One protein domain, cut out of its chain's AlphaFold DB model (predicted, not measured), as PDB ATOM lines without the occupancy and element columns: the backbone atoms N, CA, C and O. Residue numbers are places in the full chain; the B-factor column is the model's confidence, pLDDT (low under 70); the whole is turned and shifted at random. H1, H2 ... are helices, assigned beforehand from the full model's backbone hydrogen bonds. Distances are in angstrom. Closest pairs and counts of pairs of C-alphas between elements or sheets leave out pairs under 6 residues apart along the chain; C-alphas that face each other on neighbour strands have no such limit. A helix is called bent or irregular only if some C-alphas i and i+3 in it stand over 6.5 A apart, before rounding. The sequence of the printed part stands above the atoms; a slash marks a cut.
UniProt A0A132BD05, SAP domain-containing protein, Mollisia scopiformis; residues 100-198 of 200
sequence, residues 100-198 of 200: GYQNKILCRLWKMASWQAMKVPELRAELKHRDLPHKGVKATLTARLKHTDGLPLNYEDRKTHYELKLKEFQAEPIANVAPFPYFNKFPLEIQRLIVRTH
ATOM      1  N   GLY A 100     -42.703  38.167  49.305       46.75
ATOM      2  CA  GLY A 100     -43.395  39.004  50.294       46.75
ATOM      3  C   GLY A 100     -43.430  38.454  51.724       46.75
ATOM      4  O   GLY A 100     -43.657  39.219  52.662       46.75
ATOM      5  N   TYR A 101     -43.219  37.145  51.917       45.81
ATOM      6  CA  TYR A 101     -43.433  36.506  53.225       45.81
ATOM      7  C   TYR A 101     -42.151  36.362  54.056       45.81
ATOM      8  O   TYR A 101     -42.179  36.589  55.266       45.81
ATOM      9  N   GLN A 102     -41.002  36.096  53.424       42.22
ATOM     10  CA  GLN A 102     -39.728  35.990  54.149       42.22
ATOM     11  C   GLN A 102     -39.226  37.348  54.678       42.22
ATOM     12  O   GLN A 102     -38.630  37.400  55.753       42.22
ATOM     13  N   ASN A 103     -39.596  38.462  54.033       51.53
ATOM     14  CA  ASN A 103     -39.340  39.808  54.563       51.53
ATOM     15  C   ASN A 103     -40.148  40.123  55.837       51.53
ATOM     16  O   ASN A 103     -39.695  40.897  56.672       51.53
ATOM     17  N   LYS A 104     -41.321  39.508  56.053       50.09
ATOM     18  CA  LYS A 104     -42.139  39.774  57.256       50.09
ATOM     19  C   LYS A 104     -41.595  39.101  58.517       50.09
ATOM     20  O   LYS A 104     -41.818  39.607  59.616       50.09
ATOM     21  N   ILE A 105     -40.901  37.973  58.363       47.53
ATOM     22  CA  ILE A 105     -40.334  37.200  59.476       47.53
ATOM     23  C   ILE A 105     -38.948  37.745  59.853       47.53
ATOM     24  O   ILE A 105     -38.683  37.947  61.039       47.53
ATOM     25  N   LEU A 106     -38.116  38.115  58.869       47.41
ATOM     26  CA  LEU A 106     -36.836  38.791  59.124       47.41
ATOM     27  C   LEU A 106     -37.020  40.178  59.773       47.41
ATOM     28  O   LEU A 106     -36.256  40.534  60.667       47.41
ATOM     29  N   CYS A 107     -38.103  40.905  59.461       51.34
ATOM     30  CA  CYS A 107     -38.433  42.169  60.136       51.34
ATOM     31  C   CYS A 107     -38.778  42.035  61.633       51.34
ATOM     32  O   CYS A 107     -38.673  43.023  62.360       51.34
ATOM     33  N   ARG A 108     -39.185  40.854  62.130       46.84
ATOM     34  CA  ARG A 108     -39.449  40.665  63.574       46.84
ATOM     35  C   ARG A 108     -38.190  40.318  64.363       46.84
ATOM     36  O   ARG A 108     -38.068  40.760  65.499       46.84
ATOM     37  N   LEU A 109     -37.260  39.575  63.761       44.00
ATOM     38  CA  LEU A 109     -36.029  39.114  64.419       44.00
ATOM     39  C   LEU A 109     -34.868  40.122  64.313       44.00
ATOM     40  O   LEU A 109     -33.987  40.127  65.166       44.00
ATOM     41  N   TRP A 110     -34.886  41.043  63.345       48.84
ATOM     42  CA  TRP A 110     -33.888  42.122  63.225       48.84
ATOM     43  C   TRP A 110     -34.135  43.343  64.121       48.84
ATOM     44  O   TRP A 110     -33.349  44.287  64.100       48.84
ATOM     45  N   LYS A 111     -35.184  43.338  64.951       54.41
ATOM     46  CA  LYS A 111     -35.590  44.507  65.754       54.41
ATOM     47  C   LYS A 111     -34.593  44.906  66.858       54.41
ATOM     48  O   LYS A 111     -34.774  45.939  67.489       54.41
ATOM     49  N   MET A 112     -33.531  44.122  67.062       51.75
ATOM     50  CA  MET A 112     -32.427  44.426  67.984       51.75
ATOM     51  C   MET A 112     -31.171  44.970  67.289       51.75
ATOM     52  O   MET A 112     -30.220  45.364  67.966       51.75
ATOM     53  N   ALA A 113     -31.148  45.036  65.952       56.56
ATOM     54  CA  ALA A 113     -30.098  45.749  65.239       56.56
ATOM     55  C   ALA A 113     -30.282  47.246  65.515       56.56
ATOM     56  O   ALA A 113     -31.217  47.872  65.027       56.56
ATOM     57  N   SER A 114     -29.418  47.777  66.382       76.25
ATOM     58  CA  SER A 114     -29.475  49.126  66.945       76.25
ATOM     59  C   SER A 114     -30.078  50.170  65.993       76.25
ATOM     60  O   SER A 114     -29.602  50.353  64.873       76.25
ATOM     61  N   TRP A 115     -31.066  50.943  66.459       87.94
ATOM     62  CA  TRP A 115     -31.636  52.079  65.708       87.94
ATOM     63  C   TRP A 115     -30.572  53.049  65.165       87.94
ATOM     64  O   TRP A 115     -30.829  53.819  64.244       87.94
ATOM     65  N   GLN A 116     -29.359  53.013  65.724       87.38
ATOM     66  CA  GLN A 116     -28.208  53.778  65.255       87.38
ATOM     67  C   GLN A 116     -27.704  53.361  63.869       87.38
ATOM     68  O   GLN A 116     -27.296  54.233  63.093       87.38
ATOM     69  N   ALA A 117     -27.763  52.074  63.528       89.38
ATOM     70  CA  ALA A 117     -27.319  51.559  62.232       89.38
ATOM     71  C   ALA A 117     -28.288  51.911  61.086       89.38
ATOM     72  O   ALA A 117     -27.883  51.999  59.930       89.38
ATOM     73  N   MET A 118     -29.556  52.169  61.412       89.25
ATOM     74  CA  MET A 118     -30.614  52.454  60.446       89.25
ATOM     75  C   MET A 118     -30.457  53.847  59.803       89.25
ATOM     76  O   MET A 118     -30.023  54.825  60.438       89.25
ATOM     77  N   LYS A 119     -30.814  53.960  58.518       93.75
ATOM     78  CA  LYS A 119     -30.758  55.236  57.787       93.75
ATOM     79  C   LYS A 119     -31.928  56.142  58.188       93.75
ATOM     80  O   LYS A 119     -33.001  55.689  58.567       93.75
ATOM     81  N   VAL A 120     -31.756  57.460  58.056       95.06
ATOM     82  CA  VAL A 120     -32.810  58.454  58.359       95.06
ATOM     83  C   VAL A 120     -34.161  58.177  57.671       95.06
ATOM     84  O   VAL A 120     -35.174  58.279  58.363       95.06
ATOM     85  N   PRO A 121     -34.248  57.838  56.366       95.06
ATOM     86  CA  PRO A 121     -35.536  57.526  55.739       95.06
ATOM     87  C   PRO A 121     -36.229  56.306  56.360       95.06
ATOM     88  O   PRO A 121     -37.439  56.341  56.555       95.06
ATOM     89  N   GLU A 122     -35.470  55.274  56.727       93.19
ATOM     90  CA  GLU A 122     -35.984  54.064  57.380       93.19
ATOM     91  C   GLU A 122     -36.498  54.386  58.792       93.19
ATOM     92  O   GLU A 122     -37.624  54.034  59.132       93.19
ATOM     93  N   LEU A 123     -35.747  55.181  59.568       94.69
ATOM     94  CA  LEU A 123     -36.176  55.658  60.891       94.69
ATOM     95  C   LEU A 123     -37.484  56.458  60.816       94.69
ATOM     96  O   LEU A 123     -38.358  56.328  61.670       94.69
ATOM     97  N   ARG A 124     -37.630  57.305  59.789       96.44
ATOM     98  CA  ARG A 124     -38.859  58.077  59.565       96.44
ATOM     99  C   ARG A 124     -40.023  57.191  59.143       96.44
ATOM    100  O   ARG A 124     -41.141  57.456  59.575       96.44
ATOM    101  N   ALA A 125     -39.775  56.179  58.313       93.81
ATOM    102  CA  ALA A 125     -40.789  55.216  57.906       93.81
ATOM    103  C   ALA A 125     -41.306  54.424  59.113       93.81
ATOM    104  O   ALA A 125     -42.517  54.315  59.286       93.81
ATOM    105  N   GLU A 126     -40.408  53.979  59.991       92.88
ATOM    106  CA  GLU A 126     -40.772  53.252  61.209       92.88
ATOM    107  C   GLU A 126     -41.539  54.141  62.196       92.88
ATOM    108  O   GLU A 126     -42.583  53.750  62.710       92.88
ATOM    109  N   LEU A 127     -41.096  55.386  62.411       94.06
ATOM    110  CA  LEU A 127     -41.839  56.344  63.239       94.06
ATOM    111  C   LEU A 127     -43.219  56.662  62.656       94.06
ATOM    112  O   LEU A 127     -44.180  56.772  63.409       94.06
ATOM    113  N   LYS A 128     -43.334  56.775  61.329       94.44
ATOM    114  CA  LYS A 128     -44.623  56.967  60.657       94.44
ATOM    115  C   LYS A 128     -45.526  55.746  60.824       94.44
ATOM    116  O   LYS A 128     -46.717  55.919  61.023       94.44
ATOM    117  N   HIS A 129     -44.971  54.540  60.763       91.12
ATOM    118  CA  HIS A 129     -45.721  53.305  60.981       91.12
ATOM    119  C   HIS A 129     -46.251  53.183  62.419       91.12
ATOM    120  O   HIS A 129     -47.314  52.612  62.628       91.12
ATOM    121  N   ARG A 130     -45.533  53.751  63.396       92.19
ATOM    122  CA  ARG A 130     -45.932  53.807  64.814       92.19
ATOM    123  C   ARG A 130     -46.841  54.995  65.166       92.19
ATOM    124  O   ARG A 130     -47.117  55.214  66.349       92.19
ATOM    125  N   ASP A 131     -47.235  55.806  64.184       92.56
ATOM    126  CA  ASP A 131     -47.939  57.082  64.376       92.56
ATOM    127  C   ASP A 131     -47.216  58.044  65.339       92.56
ATOM    128  O   ASP A 131     -47.824  58.769  66.129       92.56
ATOM    129  N   LEU A 132     -45.881  58.057  65.283       93.81
ATOM    130  CA  LEU A 132     -45.024  58.923  66.086       93.81
ATOM    131  C   LEU A 132     -44.504  60.123  65.275       93.81
ATOM    132  O   LEU A 132     -44.379  60.073  64.043       93.81
ATOM    133  N   PRO A 133     -44.117  61.224  65.950       95.31
ATOM    134  CA  PRO A 133     -43.490  62.360  65.288       95.31
ATOM    135  C   PRO A 133     -42.208  61.953  64.537       95.31
ATOM    136  O   PRO A 133     -41.201  61.579  65.141       95.31
ATOM    137  N   HIS A 134     -42.221  62.089  63.209       96.00
ATOM    138  CA  HIS A 134     -41.139  61.662  62.304       96.00
ATOM    139  C   HIS A 134     -40.250  62.820  61.802       96.00
ATOM    140  O   HIS A 134     -39.384  62.630  60.945       96.00
ATOM    141  N   LYS A 135     -40.454  64.044  62.303       94.69
ATOM    142  CA  LYS A 135     -39.639  65.223  61.957       94.69
ATOM    143  C   LYS A 135     -38.493  65.401  62.959       94.69
ATOM    144  O   LYS A 135     -38.705  65.218  64.158       94.69
ATOM    145  N   GLY A 136     -37.308  65.776  62.468       95.50
ATOM    146  CA  GLY A 136     -36.126  66.066  63.291       95.50
ATOM    147  C   GLY A 136     -34.814  65.479  62.757       95.50
ATOM    148  O   GLY A 136     -34.762  64.899  61.666       95.50
ATOM    149  N   VAL A 137     -33.759  65.650  63.561       97.12
ATOM    150  CA  VAL A 137     -32.394  65.132  63.350       97.12
ATOM    151  C   VAL A 137     -32.340  63.639  63.704       97.12
ATOM    152  O   VAL A 137     -33.081  63.189  64.577       97.12
ATOM    153  N   LYS A 138     -31.442  62.856  63.085       95.12
ATOM    154  CA  LYS A 138     -31.285  61.404  63.332       95.12
ATOM    155  C   LYS A 138     -31.229  61.038  64.826       95.12
ATOM    156  O   LYS A 138     -31.901  60.100  65.246       95.12
ATOM    157  N   ALA A 139     -30.500  61.810  65.635       95.25
ATOM    158  CA  ALA A 139     -30.412  61.601  67.083       95.25
ATOM    159  C   ALA A 139     -31.790  61.665  67.774       95.25
ATOM    160  O   ALA A 139     -32.128  60.800  68.573       95.25
ATOM    161  N   THR A 140     -32.640  62.624  67.395       96.31
ATOM    162  CA  THR A 140     -34.003  62.743  67.949       96.31
ATOM    163  C   THR A 140     -34.909  61.586  67.520       96.31
ATOM    164  O   THR A 140     -35.688  61.084  68.324       96.31
ATOM    165  N   LEU A 141     -34.785  61.120  66.271       96.31
ATOM    166  CA  LEU A 141     -35.582  60.001  65.754       96.31
ATOM    167  C   LEU A 141     -35.199  58.684  66.439       96.31
ATOM    168  O   LEU A 141     -36.070  57.921  66.847       96.31
ATOM    169  N   THR A 142     -33.898  58.447  66.610       95.00
ATOM    170  CA  THR A 142     -33.383  57.259  67.309       95.00
ATOM    171  C   THR A 142     -33.747  57.266  68.792       95.00
ATOM    172  O   THR A 142     -34.161  56.230  69.299       95.00
ATOM    173  N   ALA A 143     -33.668  58.413  69.476       94.44
ATOM    174  CA  ALA A 143     -34.126  58.545  70.861       94.44
ATOM    175  C   ALA A 143     -35.620  58.215  71.001       94.44
ATOM    176  O   ALA A 143     -35.992  57.421  71.860       94.44
ATOM    177  N   ARG A 144     -36.475  58.749  70.114       94.81
ATOM    178  CA  ARG A 144     -37.915  58.428  70.113       94.81
ATOM    179  C   ARG A 144     -38.166  56.933  69.950       94.81
ATOM    180  O   ARG A 144     -38.922  56.373  70.732       94.81
ATOM    181  N   LEU A 145     -37.509  56.287  68.985       93.38
ATOM    182  CA  LEU A 145     -37.671  54.845  68.779       93.38
ATOM    183  C   LEU A 145     -37.242  54.051  70.013       93.38
ATOM    184  O   LEU A 145     -38.039  53.249  70.486       93.38
ATOM    185  N   LYS A 146     -36.084  54.376  70.605       92.44
ATOM    186  CA  LYS A 146     -35.599  53.756  71.851       92.44
ATOM    187  C   LYS A 146     -36.597  53.861  73.007       92.44
ATOM    188  O   LYS A 146     -36.816  52.879  73.698       92.44
ATOM    189  N   HIS A 147     -37.209  55.029  73.219       90.44
ATOM    190  CA  HIS A 147     -38.199  55.209  74.291       90.44
ATOM    191  C   HIS A 147     -39.513  54.467  74.037       90.44
ATOM    192  O   HIS A 147     -40.254  54.198  74.976       90.44
ATOM    193  N   THR A 148     -39.813  54.162  72.775       90.44
ATOM    194  CA  THR A 148     -41.034  53.442  72.390       90.44
ATOM    195  C   THR A 148     -40.823  51.954  72.145       90.44
ATOM    196  O   THR A 148     -41.746  51.268  71.706       90.44
ATOM    197  N   ASP A 149     -39.623  51.439  72.390       89.38
ATOM    198  CA  ASP A 149     -39.375  50.013  72.257       89.38
ATOM    199  C   ASP A 149     -40.112  49.226  73.333       89.38
ATOM    200  O   ASP A 149     -40.135  49.596  74.503       89.38
ATOM    201  N   GLY A 150     -40.751  48.137  72.908       86.31
ATOM    202  CA  GLY A 150     -41.632  47.335  73.755       86.31
ATOM    203  C   GLY A 150     -43.064  47.866  73.856       86.31
ATOM    204  O   GLY A 150     -43.922  47.155  74.373       86.31
ATOM    205  N   LEU A 151     -43.360  49.058  73.323       88.94
ATOM    206  CA  LEU A 151     -44.728  49.569  73.274       88.94
ATOM    207  C   LEU A 151     -45.496  49.050  72.047       88.94
ATOM    208  O   LEU A 151     -44.897  48.776  70.998       88.94
ATOM    209  N   PRO A 152     -46.835  48.976  72.138       89.25
ATOM    210  CA  PRO A 152     -47.687  48.716  70.986       89.25
ATOM    211  C   PRO A 152     -47.507  49.736  69.848       89.25
ATOM    212  O   PRO A 152     -47.215  50.920  70.060       89.25
ATOM    213  N   LEU A 153     -47.699  49.265  68.610       88.12
ATOM    214  CA  LEU A 153     -47.533  50.067  67.390       88.12
ATOM    215  C   LEU A 153     -48.626  51.138  67.247       88.12
ATOM    216  O   LEU A 153     -48.318  52.266  66.867       88.12
ATOM    217  N   ASN A 154     -49.874  50.787  67.565       90.81
ATOM    218  CA  ASN A 154     -51.049  51.641  67.407       90.81
ATOM    219  C   ASN A 154     -51.244  52.575  68.616       90.81
ATOM    220  O   ASN A 154     -50.905  52.227  69.747       90.81
ATOM    221  N   TYR A 155     -51.817  53.756  68.384       89.69
ATOM    222  CA  TYR A 155     -52.195  54.699  69.435       89.69
ATOM    223  C   TYR A 155     -53.211  54.106  70.423       89.69
ATOM    224  O   TYR A 155     -52.997  54.205  71.631       89.69
ATOM    225  N   GLU A 156     -54.265  53.452  69.929       91.62
ATOM    226  CA  GLU A 156     -55.310  52.874  70.792       91.62
ATOM    227  C   GLU A 156     -54.752  51.759  71.690       91.62
ATOM    228  O   GLU A 156     -55.027  51.708  72.889       91.62
ATOM    229  N   ASP A 157     -53.869  50.919  71.148       91.62
ATOM    230  CA  ASP A 157     -53.211  49.858  71.917       91.62
ATOM    231  C   ASP A 157     -52.255  50.432  72.975       91.62
ATOM    232  O   ASP A 157     -52.122  49.894  74.072       91.62
ATOM    233  N   ARG A 158     -51.588  51.558  72.682       91.69
ATOM    234  CA  ARG A 158     -50.777  52.261  73.688       91.69
ATOM    235  C   ARG A 158     -51.647  52.833  74.800       91.69
ATOM    236  O   ARG A 158     -51.290  52.704  75.967       91.69
ATOM    237  N   LYS A 159     -52.781  53.443  74.453       93.75
ATOM    238  CA  LYS A 159     -53.732  53.987  75.427       93.75
ATOM    239  C   LYS A 159     -54.220  52.894  76.379       93.75
ATOM    240  O   LYS A 159     -54.096  53.054  77.590       93.75
ATOM    241  N   THR A 160     -54.672  51.763  75.841       95.88
ATOM    242  CA  THR A 160     -55.124  50.622  76.655       95.88
ATOM    243  C   THR A 160     -53.993  50.034  77.504       95.88
ATOM    244  O   THR A 160     -54.207  49.746  78.680       95.88
ATOM    245  N   HIS A 161     -52.770  49.932  76.969       94.38
ATOM    246  CA  HIS A 161     -51.594  49.522  77.744       94.38
ATOM    247  C   HIS A 161     -51.359  50.421  78.968       94.38
ATOM    248  O   HIS A 161     -51.136  49.915  80.070       94.38
ATOM    249  N   TYR A 162     -51.441  51.745  78.802       93.75
ATOM    250  CA  TYR A 162     -51.271  52.686  79.911       93.75
ATOM    251  C   TYR A 162     -52.418  52.628  80.921       93.75
ATOM    252  O   TYR A 162     -52.167  52.696  82.121       93.75
ATOM    253  N   GLU A 163     -53.659  52.461  80.465       95.56
ATOM    254  CA  GLU A 163     -54.817  52.304  81.353       95.56
ATOM    255  C   GLU A 163     -54.718  51.029  82.201       95.56
ATOM    256  O   GLU A 163     -55.027  51.057  83.393       95.56
ATOM    257  N   LEU A 164     -54.253  49.921  81.619       96.00
ATOM    258  CA  LEU A 164     -54.017  48.670  82.346       96.00
ATOM    259  C   LEU A 164     -52.892  48.815  83.371       96.00
ATOM    260  O   LEU A 164     -53.084  48.459  84.530       96.00
ATOM    261  N   LYS A 165     -51.761  49.408  82.971       93.12
ATOM    262  CA  LYS A 165     -50.652  49.754  83.875       93.12
ATOM    263  C   LYS A 165     -51.117  50.622  85.042       93.12
ATOM    264  O   LYS A 165     -50.726  50.390  86.176       93.12
ATOM    265  N   LEU A 166     -51.958  51.623  84.780       92.81
ATOM    266  CA  LEU A 166     -52.476  52.505  85.822       92.81
ATOM    267  C   LEU A 166     -53.348  51.739  86.825       92.81
ATOM    268  O   LEU A 166     -53.217  51.950  88.026       92.81
ATOM    269  N   LYS A 167     -54.199  50.827  86.341       92.75
ATOM    270  CA  LYS A 167     -55.002  49.949  87.202       92.75
ATOM    271  C   LYS A 167     -54.137  48.988  88.013       92.75
ATOM    272  O   LYS A 167     -54.439  48.772  89.177       92.75
ATOM    273  N   GLU A 168     -53.072  48.449  87.422       92.50
ATOM    274  CA  GLU A 168     -52.080  47.618  88.116       92.50
ATOM    275  C   GLU A 168     -51.444  48.401  89.274       92.50
ATOM    276  O   GLU A 168     -51.536  47.967  90.418       92.50
ATOM    277  N   PHE A 169     -50.950  49.617  89.015       87.50
ATOM    278  CA  PHE A 169     -50.393  50.488  90.057       87.50
ATOM    279  C   PHE A 169     -51.398  50.876  91.151       87.50
ATOM    280  O   PHE A 169     -51.007  51.060  92.297       87.50
ATOM    281  N   GLN A 170     -52.680  51.029  90.816       87.00
ATOM    282  CA  GLN A 170     -53.730  51.336  91.796       87.00
ATOM    283  C   GLN A 170     -54.174  50.110  92.604       87.00
ATOM    284  O   GLN A 170     -54.649  50.264  93.727       87.00
ATOM    285  N   ALA A 171     -54.066  48.912  92.026       86.56
ATOM    286  CA  ALA A 171     -54.413  47.657  92.682       86.56
ATOM    287  C   ALA A 171     -53.290  47.146  93.595       86.56
ATOM    288  O   ALA A 171     -53.564  46.389  94.528       86.56
ATOM    289  N   GLU A 172     -52.039  47.548  93.345       83.44
ATOM    290  CA  GLU A 172     -50.935  47.264  94.253       83.44
ATOM    291  C   GLU A 172     -51.226  47.879  95.632       83.44
ATOM    292  O   GLU A 172     -51.484  49.081  95.742       83.44
ATOM    293  N   PRO A 173     -51.214  47.074  96.712       80.56
ATOM    294  CA  PRO A 173     -51.482  47.603  98.035       80.56
ATOM    295  C   PRO A 173     -50.407  48.634  98.372       80.56
ATOM    296  O   PRO A 173     -49.217  48.384  98.184       80.56
ATOM    297  N   ILE A 174     -50.822  49.772  98.933       74.00
ATOM    298  CA  ILE A 174     -49.933  50.888  99.297       74.00
ATOM    299  C   ILE A 174     -48.745  50.407 100.156       74.00
ATOM    300  O   ILE A 174     -47.652  50.948 100.057       74.00
ATOM    301  N   ALA A 175     -48.934  49.342 100.945       68.38
ATOM    302  CA  ALA A 175     -47.890  48.714 101.752       68.38
ATOM    303  C   ALA A 175     -46.714  48.121 100.940       68.38
ATOM    304  O   ALA A 175     -45.606  48.043 101.464       68.38
ATOM    305  N   ASN A 176     -46.937  47.717  99.684       75.69
ATOM    306  CA  ASN A 176     -45.911  47.144  98.804       75.69
ATOM    307  C   ASN A 176     -45.214  48.197  97.941       75.69
ATOM    308  O   ASN A 176     -44.136  47.930  97.402       75.69
ATOM    309  N   VAL A 177     -45.800  49.389  97.811       75.81
ATOM    310  CA  VAL A 177     -45.147  50.506  97.139       75.81
ATOM    311  C   VAL A 177     -44.034  50.978  98.063       75.81
ATOM    312  O   VAL A 177     -44.269  51.724  99.013       75.81
ATOM    313  N   ALA A 178     -42.815  50.490  97.811       69.62
ATOM    314  CA  ALA A 178     -41.645  50.907  98.565       69.62
ATOM    315  C   ALA A 178     -41.607  52.444  98.562       69.62
ATOM    316  O   ALA A 178     -41.589  53.042  97.477       69.62
ATOM    317  N   PRO A 179     -41.636  53.099  99.740       70.00
ATOM    318  CA  PRO A 179     -41.548  54.545  99.793       70.00
ATOM    319  C   PRO A 179     -40.294  54.952  99.031       70.00
ATOM    320  O   PRO A 179     -39.268  54.268  99.115       70.00
ATOM    321  N   PHE A 180     -40.406  56.029  98.248       75.19
ATOM    322  CA  PHE A 180     -39.323  56.543  97.415       75.19
ATOM    323  C   PHE A 180     -37.998  56.408  98.185       75.19
ATOM    324  O   PHE A 180     -37.917  56.911  99.304       75.19
ATOM    325  N   PRO A 181     -36.980  55.690  97.674       74.69
ATOM    326  CA  PRO A 181     -35.848  55.218  98.488       74.69
ATOM    327  C   PRO A 181     -35.014  56.356  99.096       74.69
ATOM    328  O   PRO A 181     -34.208  56.152 100.003       74.69
ATOM    329  N   TYR A 182     -35.225  57.577  98.611       80.88
ATOM    330  CA  TYR A 182     -34.614  58.796  99.120       80.88
ATOM    331  C   TYR A 182     -35.565  59.653  99.964       80.88
ATOM    332  O   TYR A 182     -35.152  60.706 100.435       80.88
ATOM    333  N   PHE A 183     -36.804  59.216 100.199       83.00
ATOM    334  CA  PHE A 183     -37.792  59.941 100.998       83.00
ATOM    335  C   PHE A 183     -37.260  60.200 102.407       83.00
ATOM    336  O   PHE A 183     -37.257  61.331 102.882       83.00
ATOM    337  N   ASN A 184     -36.660  59.167 103.001       81.69
ATOM    338  CA  ASN A 184     -36.047  59.234 104.325       81.69
ATOM    339  C   ASN A 184     -34.780  60.109 104.368       81.69
ATOM    340  O   ASN A 184     -34.305  60.424 105.454       81.69
ATOM    341  N   LYS A 185     -34.218  60.496 103.212       89.69
ATOM    342  CA  LYS A 185     -33.071  61.416 103.135       89.69
ATOM    343  C   LYS A 185     -33.491  62.885 103.090       89.69
ATOM    344  O   LYS A 185     -32.630  63.747 103.251       89.69
ATOM    345  N   PHE A 186     -34.769  63.192 102.856       88.31
ATOM    346  CA  PHE A 186     -35.231  64.575 102.939       88.31
ATOM    347  C   PHE A 186     -35.274  65.037 104.400       88.31
ATOM    348  O   PHE A 186     -35.615  64.240 105.275       88.31
ATOM    349  N   PRO A 187     -34.996  66.321 104.674       94.62
ATOM    350  CA  PRO A 187     -35.305  66.942 105.957       94.62
ATOM    351  C   PRO A 187     -36.754  66.678 106.397       94.62
ATOM    352  O   PRO A 187     -37.674  66.644 105.572       94.62
ATOM    353  N   LEU A 188     -36.965  66.501 107.703       89.88
ATOM    354  CA  LEU A 188     -38.267  66.165 108.300       89.88
ATOM    355  C   LEU A 188     -39.354  67.199 107.969       89.88
ATOM    356  O   LEU A 188     -40.526  66.846 107.832       89.88
ATOM    357  N   GLU A 189     -38.980  68.467 107.814       91.44
ATOM    358  CA  GLU A 189     -39.872  69.563 107.434       91.44
ATOM    359  C   GLU A 189     -40.491  69.312 106.054       91.44
ATOM    360  O   GLU A 189     -41.699  69.473 105.868       91.44
ATOM    361  N   ILE A 190     -39.673  68.846 105.106       87.25
ATOM    362  CA  ILE A 190     -40.093  68.539 103.736       87.25
ATOM    363  C   ILE A 190     -40.950  67.273 103.721       87.25
ATOM    364  O   ILE A 190     -42.007  67.260 103.089       87.25
ATOM    365  N   GLN A 191     -40.561  66.236 104.470       86.69
ATOM    366  CA  GLN A 191     -41.364  65.012 104.580       86.69
ATOM    367  C   GLN A 191     -42.782  65.314 105.097       86.69
ATOM    368  O   GLN A 191     -43.767  64.832 104.539       86.69
ATOM    369  N   ARG A 192     -42.903  66.169 106.121       85.56
ATOM    370  CA  ARG A 192     -44.198  66.576 106.698       85.56
ATOM    371  C   ARG A 192     -45.059  67.384 105.731       85.56
ATOM    372  O   ARG A 192     -46.278  67.227 105.752       85.56
ATOM    373  N   LEU A 193     -44.454  68.241 104.907       85.56
ATOM    374  CA  LEU A 193     -45.181  68.993 103.881       85.56
ATOM    375  C   LEU A 193     -45.808  68.054 102.845       85.56
ATOM    376  O   LEU A 193     -46.983  68.215 102.530       85.56
ATOM    377  N   ILE A 194     -45.064  67.041 102.393       79.31
ATOM    378  CA  ILE A 194     -45.532  66.077 101.383       79.31
ATOM    379  C   ILE A 194     -46.698  65.224 101.910       79.31
ATOM    380  O   ILE A 194     -47.666  64.984 101.193       79.31
ATOM    381  N   VAL A 195     -46.638  64.791 103.173       76.56
ATOM    382  CA  VAL A 195     -47.707  63.977 103.782       76.56
ATOM    383  C   VAL A 195     -48.993  64.789 103.985       76.56
ATOM    384  O   VAL A 195     -50.090  64.262 103.829       76.56
ATOM    385  N   ARG A 196     -48.891  66.087 104.302       69.62
ATOM    386  CA  ARG A 196     -50.065  66.946 104.557       69.62
ATOM    387  C   ARG A 196     -50.878  67.278 103.307       69.62
ATOM    388  O   ARG A 196     -52.067  67.550 103.435       69.62
ATOM    389  N   THR A 197     -50.268  67.288 102.125       62.94
ATOM    390  CA  THR A 197     -50.956  67.653 100.872       62.94
ATOM    391  C   THR A 197     -51.813  66.530 100.291       62.94
ATOM    392  O   THR A 197     -52.603  66.786  99.384       62.94
ATOM    393  N   HIS A 198     -51.696  65.311 100.819       50.31
ATOM    394  CA  HIS A 198     -52.480  64.155 100.394       50.31
ATOM    395  C   HIS A 198     -53.080  63.441 101.612       50.31
ATOM    396  O   HIS A 198     -52.585  62.382 102.001       50.31
TER     397      HIS A 198
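Overview. This is residues 100 to 198 of the 200 residues of the protein "SAP domain-containing protein" of Mollisia scopiformis (UniProt A0A132BD05). An open, drawn-out chain of helices: H2 and H3 pack as a small pair towards one end, H1 sticks out beyond them with residues 100 to 110, and the long H4 reaches away towards a loop and the short H5 at the far end. H2 and H3 are the sole pair of helices that touch; H1, H4 and H5 touch no helix. The printed part has 99 residues with five named helices, in the order H1, H2, H3, H4, H5, and no named strand; its class is all helix. It is extended, with a radius of gyration of the C-alphas of 20.4 A and spans of 62 by 30 by 21 A.

Along the chain. H1 runs from residue 100, with its C-alpha at (-43.395, 39.004, 50.294), to residue 112, and is 21.5 A long from first to last C-alpha. H1 is irregular: C-alphas 109 and 112 are 7.3 A apart. H2, residues 120 to 129, measures 14.1 A. H3, residues 138 to 147, measures 14.4 A. H4, residues 155 to 171, is the longest helix by residues, and runs 24.4 A from C-alpha 155 at (-52.195, 54.699, 69.435) to C-alpha 171 at (-54.413, 47.657, 92.682). H5, residues 188 to 196, measures 12.4 A and ends with C-alpha 196 at (-50.065, 66.946, 104.557).

Arrangement. H2 and H3 touch, and their closest C-alphas, those of Val 120 and Lys 138, are 6.0 A apart. Their lines stand at a steep tilt of 37 degrees, only just beyond shallow, and they run the same way. H1 is apart from H2 and from H3. H4 is apart from H3, which comes before it, and from H5, which comes after it. Every pair of O i and N i+4 is within hydrogen-bond range in H2, H3, H4 and H5. In H1, 4 of 9 such pairs are within range, beside 3 of 10 pairs of O i and N i+3.

Size, cuts and confidence. The two C-alphas farthest apart, those of Gly 100 and Glu 189, are 64.9 A from each other. The printed part has no cut. The link from H4 to H5, residues 172 to 187, is long; the links from H1 to H2, H2 to H3 and H3 to H4 are short. Residues 100 to 110, 163 to 168, 170 to 176 and 184 to 190 stand free. The mean pLDDT of the printed part is 82.5, and it is under 70 at residues 100 to 113, 175, 178 and 196 to 198; the mean of H1 is 48.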